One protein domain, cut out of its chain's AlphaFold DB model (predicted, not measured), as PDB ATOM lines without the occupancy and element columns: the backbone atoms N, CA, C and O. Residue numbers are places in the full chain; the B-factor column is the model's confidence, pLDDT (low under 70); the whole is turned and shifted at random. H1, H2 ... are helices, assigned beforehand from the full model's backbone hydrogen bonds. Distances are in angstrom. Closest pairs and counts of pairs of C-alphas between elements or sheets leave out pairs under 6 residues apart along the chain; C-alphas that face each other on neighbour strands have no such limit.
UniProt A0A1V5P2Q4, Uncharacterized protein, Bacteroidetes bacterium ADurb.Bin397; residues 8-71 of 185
ATOM      1  N   LEU A   8     186.505 162.336 297.896       77.81
ATOM      2  CA  LEU A   8     185.543 163.154 298.632       77.81
ATOM      3  C   LEU A   8     184.354 162.361 299.189       77.81
ATOM      4  O   LEU A   8     183.717 162.821 300.120       77.81
ATOM      5  N   LEU A   9     184.062 161.178 298.644       76.31
ATOM      6  CA  LEU A   9     182.947 160.339 299.089       76.31
ATOM      7  C   LEU A   9     183.402 159.160 299.954       76.31
ATOM      8  O   LEU A   9     182.616 158.265 300.241       76.31
ATOM      9  N   SER A  10     184.669 159.140 300.374       77.94
ATOM     10  CA  SER A  10     185.233 158.029 301.152       77.94
ATOM     11  C   SER A  10     184.594 157.832 302.530       77.94
ATOM     12  O   SER A  10     184.693 156.738 303.074       77.94
ATOM     13  N   TYR A  11     183.922 158.852 303.073       75.06
ATOM     14  CA  TYR A  11     183.200 158.779 304.348       75.06
ATOM     15  C   TYR A  11     181.722 158.367 304.200       75.06
ATOM     16  O   TYR A  11     180.983 158.330 305.184       75.06
ATOM     17  N   VAL A  12     181.275 158.075 302.974       72.62
ATOM     18  CA  VAL A  12     179.897 157.692 302.660       72.62
ATOM     19  C   VAL A  12     179.843 156.189 302.364       72.62
ATOM     20  O   VAL A  12     180.228 155.741 301.284       72.62
ATOM     21  N   ASP A  13     179.337 155.410 303.322       64.19
ATOM     22  CA  ASP A  13     179.444 153.939 303.358       64.19
ATOM     23  C   ASP A  13     178.916 153.222 302.093       64.19
ATOM     24  O   ASP A  13     179.476 152.218 301.643       64.19
ATOM     25  N   TYR A  14     177.860 153.749 301.468       64.44
ATOM     26  CA  TYR A  14     177.224 153.160 300.281       64.44
ATOM     27  C   TYR A  14     177.860 153.572 298.939       64.44
ATOM     28  O   TYR A  14     177.373 153.170 297.883       64.44
ATOM     29  N   VAL A  15     178.953 154.345 298.947       62.00
ATOM     30  CA  VAL A  15     179.758 154.646 297.741       62.00
ATOM     31  C   VAL A  15     180.882 153.611 297.555       62.00
ATOM     32  O   VAL A  15     181.716 153.720 296.651       62.00
ATOM     33  N   THR A  16     180.885 152.555 298.376       57.62
ATOM     34  CA  THR A  16     181.775 151.404 298.217       57.62
ATOM     35  C   THR A  16     181.512 150.735 296.867       57.62
ATOM     36  O   THR A  16     180.397 150.271 296.612       57.62
ATOM     37  N   PRO A  17     182.505 150.671 295.968       59.22
ATOM     38  CA  PRO A  17     182.288 150.043 294.683       59.22
ATOM     39  C   PRO A  17     182.028 148.554 294.853       59.22
ATOM     40  O   PRO A  17     182.680 147.873 295.642       59.22
ATOM     41  N   VAL A  18     181.087 148.033 294.071       60.62
ATOM     42  CA  VAL A  18     180.836 146.594 294.017       60.62
ATOM     43  C   VAL A  18     181.968 145.960 293.212       60.62
ATOM     44  O   VAL A  18     181.979 146.014 291.979       60.62
ATOM     45  N   ILE A  19     182.964 145.434 293.926       62.50
ATOM     46  CA  ILE A  19     184.143 144.784 293.337       62.50
ATOM     47  C   ILE A  19     183.803 143.339 292.947       62.50
ATOM     48  O   ILE A  19     184.188 142.905 291.863       62.50
ATOM     49  N   ASP A  20     182.982 142.660 293.757       64.12
ATOM     50  CA  ASP A  20     182.482 141.309 293.498       64.12
ATOM     51  C   ASP A  20     180.953 141.306 293.429       64.12
ATOM     52  O   ASP A  20     180.260 141.556 294.414       64.12
ATOM     53  N   ILE A  21     180.414 141.019 292.243       64.44
ATOM     54  CA  ILE A  21     178.979 140.814 292.035       64.44
ATOM     55  C   ILE A  21     178.703 139.314 292.221       64.44
ATOM     56  O   ILE A  21     179.174 138.521 291.397       64.44
ATOM     57  N   PRO A  22     177.943 138.885 293.249       72.38
ATOM     58  CA  PRO A  22     177.630 137.472 293.446       72.38
ATOM     59  C   PRO A  22     177.015 136.851 292.189       72.38
ATOM     60  O   PRO A  22     176.172 137.462 291.523       72.38
ATOM     61  N   LYS A  23     177.407 135.617 291.864       68.25
ATOM     62  CA  LYS A  23     176.870 134.888 290.708       68.25
ATOM     63  C   LYS A  23     175.347 134.750 290.844       68.25
ATOM     64  O   LYS A  23     174.867 134.163 291.806       68.25
ATOM     65  N   GLY A  24     174.600 135.285 289.876       70.06
ATOM     66  CA  GLY A  24     173.131 135.337 289.903       70.06
ATOM     67  C   GLY A  24     172.541 136.692 290.316       70.06
ATOM     68  O   GLY A  24     171.324 136.860 290.268       70.06
ATOM     69  N   SER A  25     173.377 137.673 290.666       65.81
ATOM     70  CA  SER A  25     172.918 139.045 290.900       65.81
ATOM     71  C   SER A  25     172.431 139.687 289.603       65.81
ATOM     72  O   SER A  25     173.009 139.484 288.532       65.81
ATOM     73  N   LYS A  26     171.379 140.500 289.698       59.16
ATOM     74  CA  LYS A  26     170.934 141.357 288.599       59.16
ATOM     75  C   LYS A  26     171.609 142.716 288.733       59.16
ATOM     76  O   LYS A  26     171.373 143.420 289.708       59.16
ATOM     77  N   THR A  27     172.407 143.098 287.743       57.25
ATOM     78  CA  THR A  27     172.876 144.481 287.616       57.25
ATOM     79  C   THR A  27     171.751 145.306 287.013       57.25
ATOM     80  O   THR A  27     171.337 145.056 285.880       57.25
ATOM     81  N   ILE A  28     171.232 146.266 287.774       58.00
ATOM     82  CA  ILE A  28     170.204 147.190 287.300       58.00
ATOM     83  C   ILE A  28     170.912 148.499 286.972       58.00
ATOM     84  O   ILE A  28     171.363 149.209 287.865       58.00
ATOM     85  N   ASP A  29     171.035 148.797 285.681       57.97
ATOM     86  CA  ASP A  29     171.499 150.107 285.242       57.97
ATOM     87  C   ASP A  29     170.366 151.122 285.438       57.97
ATOM     88  O   ASP A  29     169.420 151.202 284.650       57.97
ATOM     89  N   LEU A  30     170.439 151.861 286.544       59.94
ATOM     90  CA  LEU A  30     169.515 152.948 286.870       59.94
ATOM     91  C   LEU A  30     169.915 154.273 286.198       59.94
ATOM     92  O   LEU A  30     169.217 155.278 286.358       59.94
ATOM     93  N   SER A  31     171.012 154.281 285.433       52.88
ATOM     94  CA  SER A  31     171.543 155.435 284.702       52.88
ATOM     95  C   SER A  31     170.759 155.632 283.404       52.88
ATOM     96  O   SER A  31     171.254 155.474 282.289       52.88
ATOM     97  N   PHE A  32     169.482 155.975 283.515       54.69
ATOM     98  CA  PHE A  32     168.765 156.479 282.351       54.69
ATOM     99  C   PHE A  32     169.213 157.916 282.048       54.69
ATOM    100  O   PHE A  32     169.488 158.714 282.939       54.69
ATOM    101  N   GLY A  33     169.306 158.239 280.762       53.44
ATOM    102  CA  GLY A  33     169.743 159.556 280.292       53.44
ATOM    103  C   GLY A  33     170.581 159.498 279.021       53.44
ATOM    104  O   GLY A  33     170.579 160.454 278.260       53.44
ATOM    105  N   VAL A  34     171.226 158.363 278.728       51.00
ATOM    106  CA  VAL A  34     172.155 158.285 277.583       51.00
ATOM    107  C   VAL A  34     171.492 157.749 276.306       51.00
ATOM    108  O   VAL A  34     171.925 158.073 275.206       51.00
ATOM    109  N   ASN A  35     170.417 156.954 276.408       62.38
ATOM    110  CA  ASN A  35     169.829 156.297 275.235       62.38
ATOM    111  C   ASN A  35     168.289 156.332 275.211       62.38
ATOM    112  O   ASN A  35     167.615 155.526 275.866       62.38
ATOM    113  N   GLN A  36     167.734 157.230 274.387       70.00
ATOM    114  CA  GLN A  36     166.294 157.345 274.104       70.00
ATOM    115  C   GLN A  36     165.704 156.070 273.464       70.00
ATOM    116  O   GLN A  36     164.504 155.827 273.534       70.00
ATOM    117  N   ASN A  37     166.538 155.184 272.915       73.00
ATOM    118  CA  ASN A  37     166.111 153.913 272.329       73.00
ATOM    119  C   ASN A  37     166.205 152.726 273.301       73.00
ATOM    120  O   ASN A  37     166.010 151.575 272.899       73.00
ATOM    121  N   SER A  38     166.476 152.961 274.586       78.75
ATOM    122  CA  SER A  38     166.494 151.889 275.585       78.75
ATOM    123  C   SER A  38     165.089 151.337 275.874       78.75
ATOM    124  O   SER A  38     164.068 152.023 275.752       78.75
ATOM    125  N   ALA A  39     165.020 150.070 276.296       79.88
ATOM    126  CA  ALA A  39     163.770 149.459 276.753       79.88
ATOM    127  C   ALA A  39     163.172 150.207 277.959       79.88
ATOM    128  O   ALA A  39     161.950 150.343 278.053       79.88
ATOM    129  N   VAL A  40     164.037 150.747 278.826       77.19
ATOM    130  CA  VAL A  40     163.666 151.572 279.982       77.19
ATOM    131  C   VAL A  40     163.038 152.893 279.540       77.19
ATOM    132  O   VAL A  40     161.964 153.227 280.033       77.19
ATOM    133  N   HIS A  41     163.609 153.602 278.557       80.56
ATOM    134  CA  HIS A  41     162.993 154.824 278.026       80.56
ATOM    135  C   HIS A  41     161.610 154.546 277.417       80.56
ATOM    136  O   HIS A  41     160.638 155.236 277.726       80.56
ATOM    137  N   ARG A  42     161.465 153.472 276.626       83.69
ATOM    138  CA  ARG A  42     160.148 153.047 276.115       83.69
ATOM    139  C   ARG A  42     159.167 152.686 277.229       83.69
ATOM    140  O   ARG A  42     157.959 152.824 277.046       83.69
ATOM    141  N   HIS A  43     159.646 152.155 278.351       83.81
ATOM    142  CA  HIS A  43     158.804 151.894 279.513       83.81
ATOM    143  C   HIS A  43     158.375 153.198 280.186       83.81
ATOM    144  O   HIS A  43     157.172 153.398 280.343       83.81
ATOM    145  N   TRP A  44     159.309 154.122 280.441       82.44
ATOM    146  CA  TRP A  44     159.025 155.467 280.945       82.44
ATOM    147  C   TRP A  44     157.956 156.177 280.119       82.44
ATOM    148  O   TRP A  44     156.935 156.586 280.662       82.44
ATOM    149  N   MET A  45     158.112 156.237 278.795       84.19
ATOM    150  CA  MET A  45     157.146 156.908 277.919       84.19
ATOM    151  C   MET A  45     155.723 156.340 278.028       84.19
ATOM    152  O   MET A  45     154.760 157.088 277.853       84.19
ATOM    153  N   ARG A  46     155.580 155.048 278.364       85.81
ATOM    154  CA  ARG A  46     154.282 154.394 278.596       85.81
ATOM    155  C   ARG A  46     153.693 154.707 279.972       85.81
ATOM    156  O   ARG A  46     152.486 154.902 280.061       85.81
ATOM    157  N   VAL A  47     154.514 154.758 281.024       84.62
ATOM    158  CA  VAL A  47     154.039 154.853 282.422       84.62
ATOM    159  C   VAL A  47     154.132 156.256 283.030       84.62
ATOM    160  O   VAL A  47     153.538 156.511 284.073       84.62
ATOM    161  N   ARG A  48     154.818 157.207 282.384       81.56
ATOM    162  CA  ARG A  48     155.067 158.556 282.934       81.56
ATOM    163  C   ARG A  48     153.817 159.348 283.305       81.56
ATOM    164  O   ARG A  48     153.888 160.237 284.137       81.56
ATOM    165  N   LYS A  49     152.673 159.048 282.678       80.94
ATOM    166  CA  LYS A  49     151.389 159.699 282.987       80.94
ATOM    167  C   LYS A  49     150.744 159.171 284.272       80.94
ATOM    168  O   LYS A  49     149.947 159.883 284.868       80.94
ATOM    169  N   SER A  50     151.042 157.930 284.656       83.25
ATOM    170  CA  SER A  50     150.505 157.292 285.864       83.25
ATOM    171  C   SER A  50     151.421 157.430 287.078       83.25
ATOM    172  O   SER A  50     150.965 157.214 288.196       83.25
ATOM    173  N   LEU A  51     152.696 157.766 286.870       80.75
ATOM    174  CA  LEU A  51     153.656 157.996 287.946       80.75
ATOM    175  C   LEU A  51     153.640 159.459 288.388       80.75
ATOM    176  O   LEU A  51     153.408 160.364 287.585       80.75
ATOM    177  N   LYS A  52     153.908 159.692 289.673       82.75
ATOM    178  CA  LYS A  52     154.017 161.046 290.232       82.75
ATOM    179  C   LYS A  52     155.321 161.715 289.827       82.75
ATOM    180  O   LYS A  52     155.336 162.924 289.623       82.75
ATOM    181  N   SER A  53     156.387 160.925 289.744       85.75
ATOM    182  CA  SER A  53     157.737 161.378 289.436       85.75
ATOM    183  C   SER A  53     158.537 160.257 288.781       85.75
ATOM    184  O   SER A  53     158.310 159.071 289.025       85.75
ATOM    185  N   PHE A  54     159.532 160.637 287.993       83.31
ATOM    186  CA  PHE A  54     160.537 159.751 287.434       83.31
ATOM    187  C   PHE A  54     161.355 159.014 288.502       83.31
ATOM    188  O   PHE A  54     161.859 157.915 288.254       83.31
ATOM    189  N   VAL A  55     161.433 159.570 289.716       85.19
ATOM    190  CA  VAL A  55     161.995 158.888 290.887       85.19
ATOM    191  C   VAL A  55     161.240 157.588 291.164       85.19
ATOM    192  O   VAL A  55     161.876 156.555 291.346       85.19
ATOM    193  N   GLU A  56     159.904 157.576 291.098       87.50
ATOM    194  CA  GLU A  56     159.124 156.352 291.339       87.50
ATOM    195  C   GLU A  56     159.509 155.238 290.360       87.50
ATOM    196  O   GLU A  56     159.633 154.083 290.763       87.50
ATOM    197  N   LEU A  57     159.779 155.584 289.095       85.62
ATOM    198  CA  LEU A  57     160.212 154.603 288.107       85.62
ATOM    199  C   LEU A  57     161.582 154.003 288.455       85.62
ATOM    200  O   LEU A  57     161.747 152.793 288.321       85.62
ATOM    201  N   LYS A  58     162.559 154.811 288.907       84.25
ATOM    202  CA  LYS A  58     163.885 154.303 289.331       84.25
ATOM    203  C   LYS A  58     163.733 153.219 290.385       84.25
ATOM    204  O   LYS A  58     164.281 152.132 290.239       84.25
ATOM    205  N   TYR A  59     162.961 153.526 291.420       86.12
ATOM    206  CA  TYR A  59     162.759 152.644 292.561       86.12
ATOM    207  C   TYR A  59     161.971 151.388 292.169       86.12
ATOM    208  O   TYR A  59     162.379 150.278 292.510       86.12
ATOM    209  N   GLN A  60     160.931 151.526 291.337       86.56
ATOM    210  CA  GLN A  60     160.211 150.380 290.768       86.56
ATOM    211  C   GLN A  60     161.127 149.454 289.958       86.56
ATOM    212  O   GLN A  60     161.081 148.240 290.143       86.56
ATOM    213  N   LEU A  61     161.976 150.009 289.084       84.19
ATOM    214  CA  LEU A  61     162.926 149.226 288.288       84.19
ATOM    215  C   LEU A  61     163.978 148.541 289.158       84.19
ATOM    216  O   LEU A  61     164.358 147.414 288.856       84.19
ATOM    217  N   ALA A  62     164.415 149.205 290.229       82.12
ATOM    218  CA  ALA A  62     165.341 148.658 291.212       82.12
ATOM    219  C   ALA A  62     164.715 147.558 292.091       82.12
ATOM    220  O   ALA A  62     165.442 146.822 292.753       82.12
ATOM    221  N   GLY A  63     163.381 147.446 292.120       85.00
ATOM    222  CA  GLY A  63     162.673 146.588 293.072       85.00
ATOM    223  C   GLY A  63     162.787 147.080 294.520       85.00
ATOM    224  O   GLY A  63     162.655 146.284 295.445       85.00
ATOM    225  N   VAL A  64     163.048 148.375 294.712       86.00
ATOM    226  CA  VAL A  64     163.218 149.015 296.022       86.00
ATOM    227  C   VAL A  64     161.973 149.861 296.311       86.00
ATOM    228  O   VAL A  64     161.520 150.583 295.419       86.00
ATOM    229  N   PRO A  65     161.384 149.807 297.520       89.50
ATOM    230  CA  PRO A  65     160.288 150.698 297.884       89.50
ATOM    231  C   PRO A  65     160.692 152.160 297.696       89.50
ATOM    232  O   PRO A  65     161.766 152.565 298.128       89.50
ATOM    233  N   VAL A  66     159.829 152.976 297.083       87.62
ATOM    234  CA  VAL A  66     160.164 154.391 296.854       87.62
ATOM    235  C   VAL A  66     160.456 155.122 298.167       87.62
ATOM    236  O   VAL A  66     161.314 155.983 298.188       87.62
ATOM    237  N   SER A  67     159.841 154.736 299.286       87.62
ATOM    238  CA  SER A  67     160.135 155.304 300.610       87.62
ATOM    239  C   SER A  67     161.618 155.268 300.996       87.62
ATOM    240  O   SER A  67     162.056 156.151 301.728       87.62
ATOM    241  N   GLU A  68     162.396 154.314 300.472       87.38
ATOM    242  CA  GLU A  68     163.831 154.210 300.750       87.38
ATOM    243  C   GLU A  68     164.633 155.417 300.253       87.38
ATOM    244  O   GLU A  68     165.718 155.661 300.771       87.38
ATOM    245  N   PHE A  69     164.107 156.229 299.320       84.06
ATOM    246  CA  PHE A  69     164.820 157.428 298.855       84.06
ATOM    247  C   PHE A  69     165.122 158.431 299.973       84.06
ATOM    248  O   PHE A  69     166.001 159.272 299.801       84.06
ATOM    249  N   ARG A  70     164.415 158.332 301.104       82.44
ATOM    250  CA  ARG A  70     164.579 159.198 302.279       82.44
ATOM    251  C   ARG A  70     165.402 158.577 303.396       82.44
ATOM    252  O   ARG A  70     165.760 159.276 304.334       82.44
ATOM    253  N   ASN A  71     165.714 157.289 303.313       84.31
ATOM    254  CA  ASN A  71     166.438 156.576 304.363       84.31
ATOM    255  C   ASN A  71     167.952 156.743 304.200       84.31
ATOM    256  O   ASN A  71     168.727 155.801 304.365       84.31
TER     257      ASN A  71
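Overview. This is residues 8 to 71 of the 185 residues of an uncharacterized protein of Bacteroidetes bacterium ADurb.Bin397 (UniProt A0A1V5P2Q4). There is little regular structure here: three short helices, H1, H2 and H3, stand in a row with H2 in the middle, and residues 8 to 25 stick out as a long bare arm. The 64 printed residues hold three named helices and no named strand; the class is all helix, with only 23 residues in named elements. The whole is loose, with a radius of gyration of the C-alphas of 14.2 A and spans of 38 by 27 by 24 A.

Arrangement. H2, residues 54 to 62, touches H3, residues 66 to 70; their closest C-alphas, Tyr 59 and Val 66, are 5.3 A apart. H1, residues 39 to 47, and H2 are close but not clearly touching: their closest C-alphas, Trp 44 and Leu 57, are 7.3 A apart. These two run opposite ways at a steep tilt of 52 degrees. H1 and H3 are apart. Every O i to N i+4 pair is within hydrogen-bond range in H2, 4 of 5 in H1, and 0 of 1 in H3, where 2 of 2 O i to N i+3 pairs are.

Along the chain. H1 begins at C-alpha 39 (163.770, 149.459, 276.753) and is 12.5 A long; H2 is 12.7 A. H3, 8.5 A, ends at C-alpha 70 (164.579, 159.198, 302.279).

Size, cuts and confidence. The C-alphas farthest apart, Tyr 11 and Arg 46, are 39.0 A apart. The printed part has no cut; the link H1 to H2 is short, H2 to H3 tight. pLDDT is under 70 at residues 13 to 21, 23 and 25 to 35.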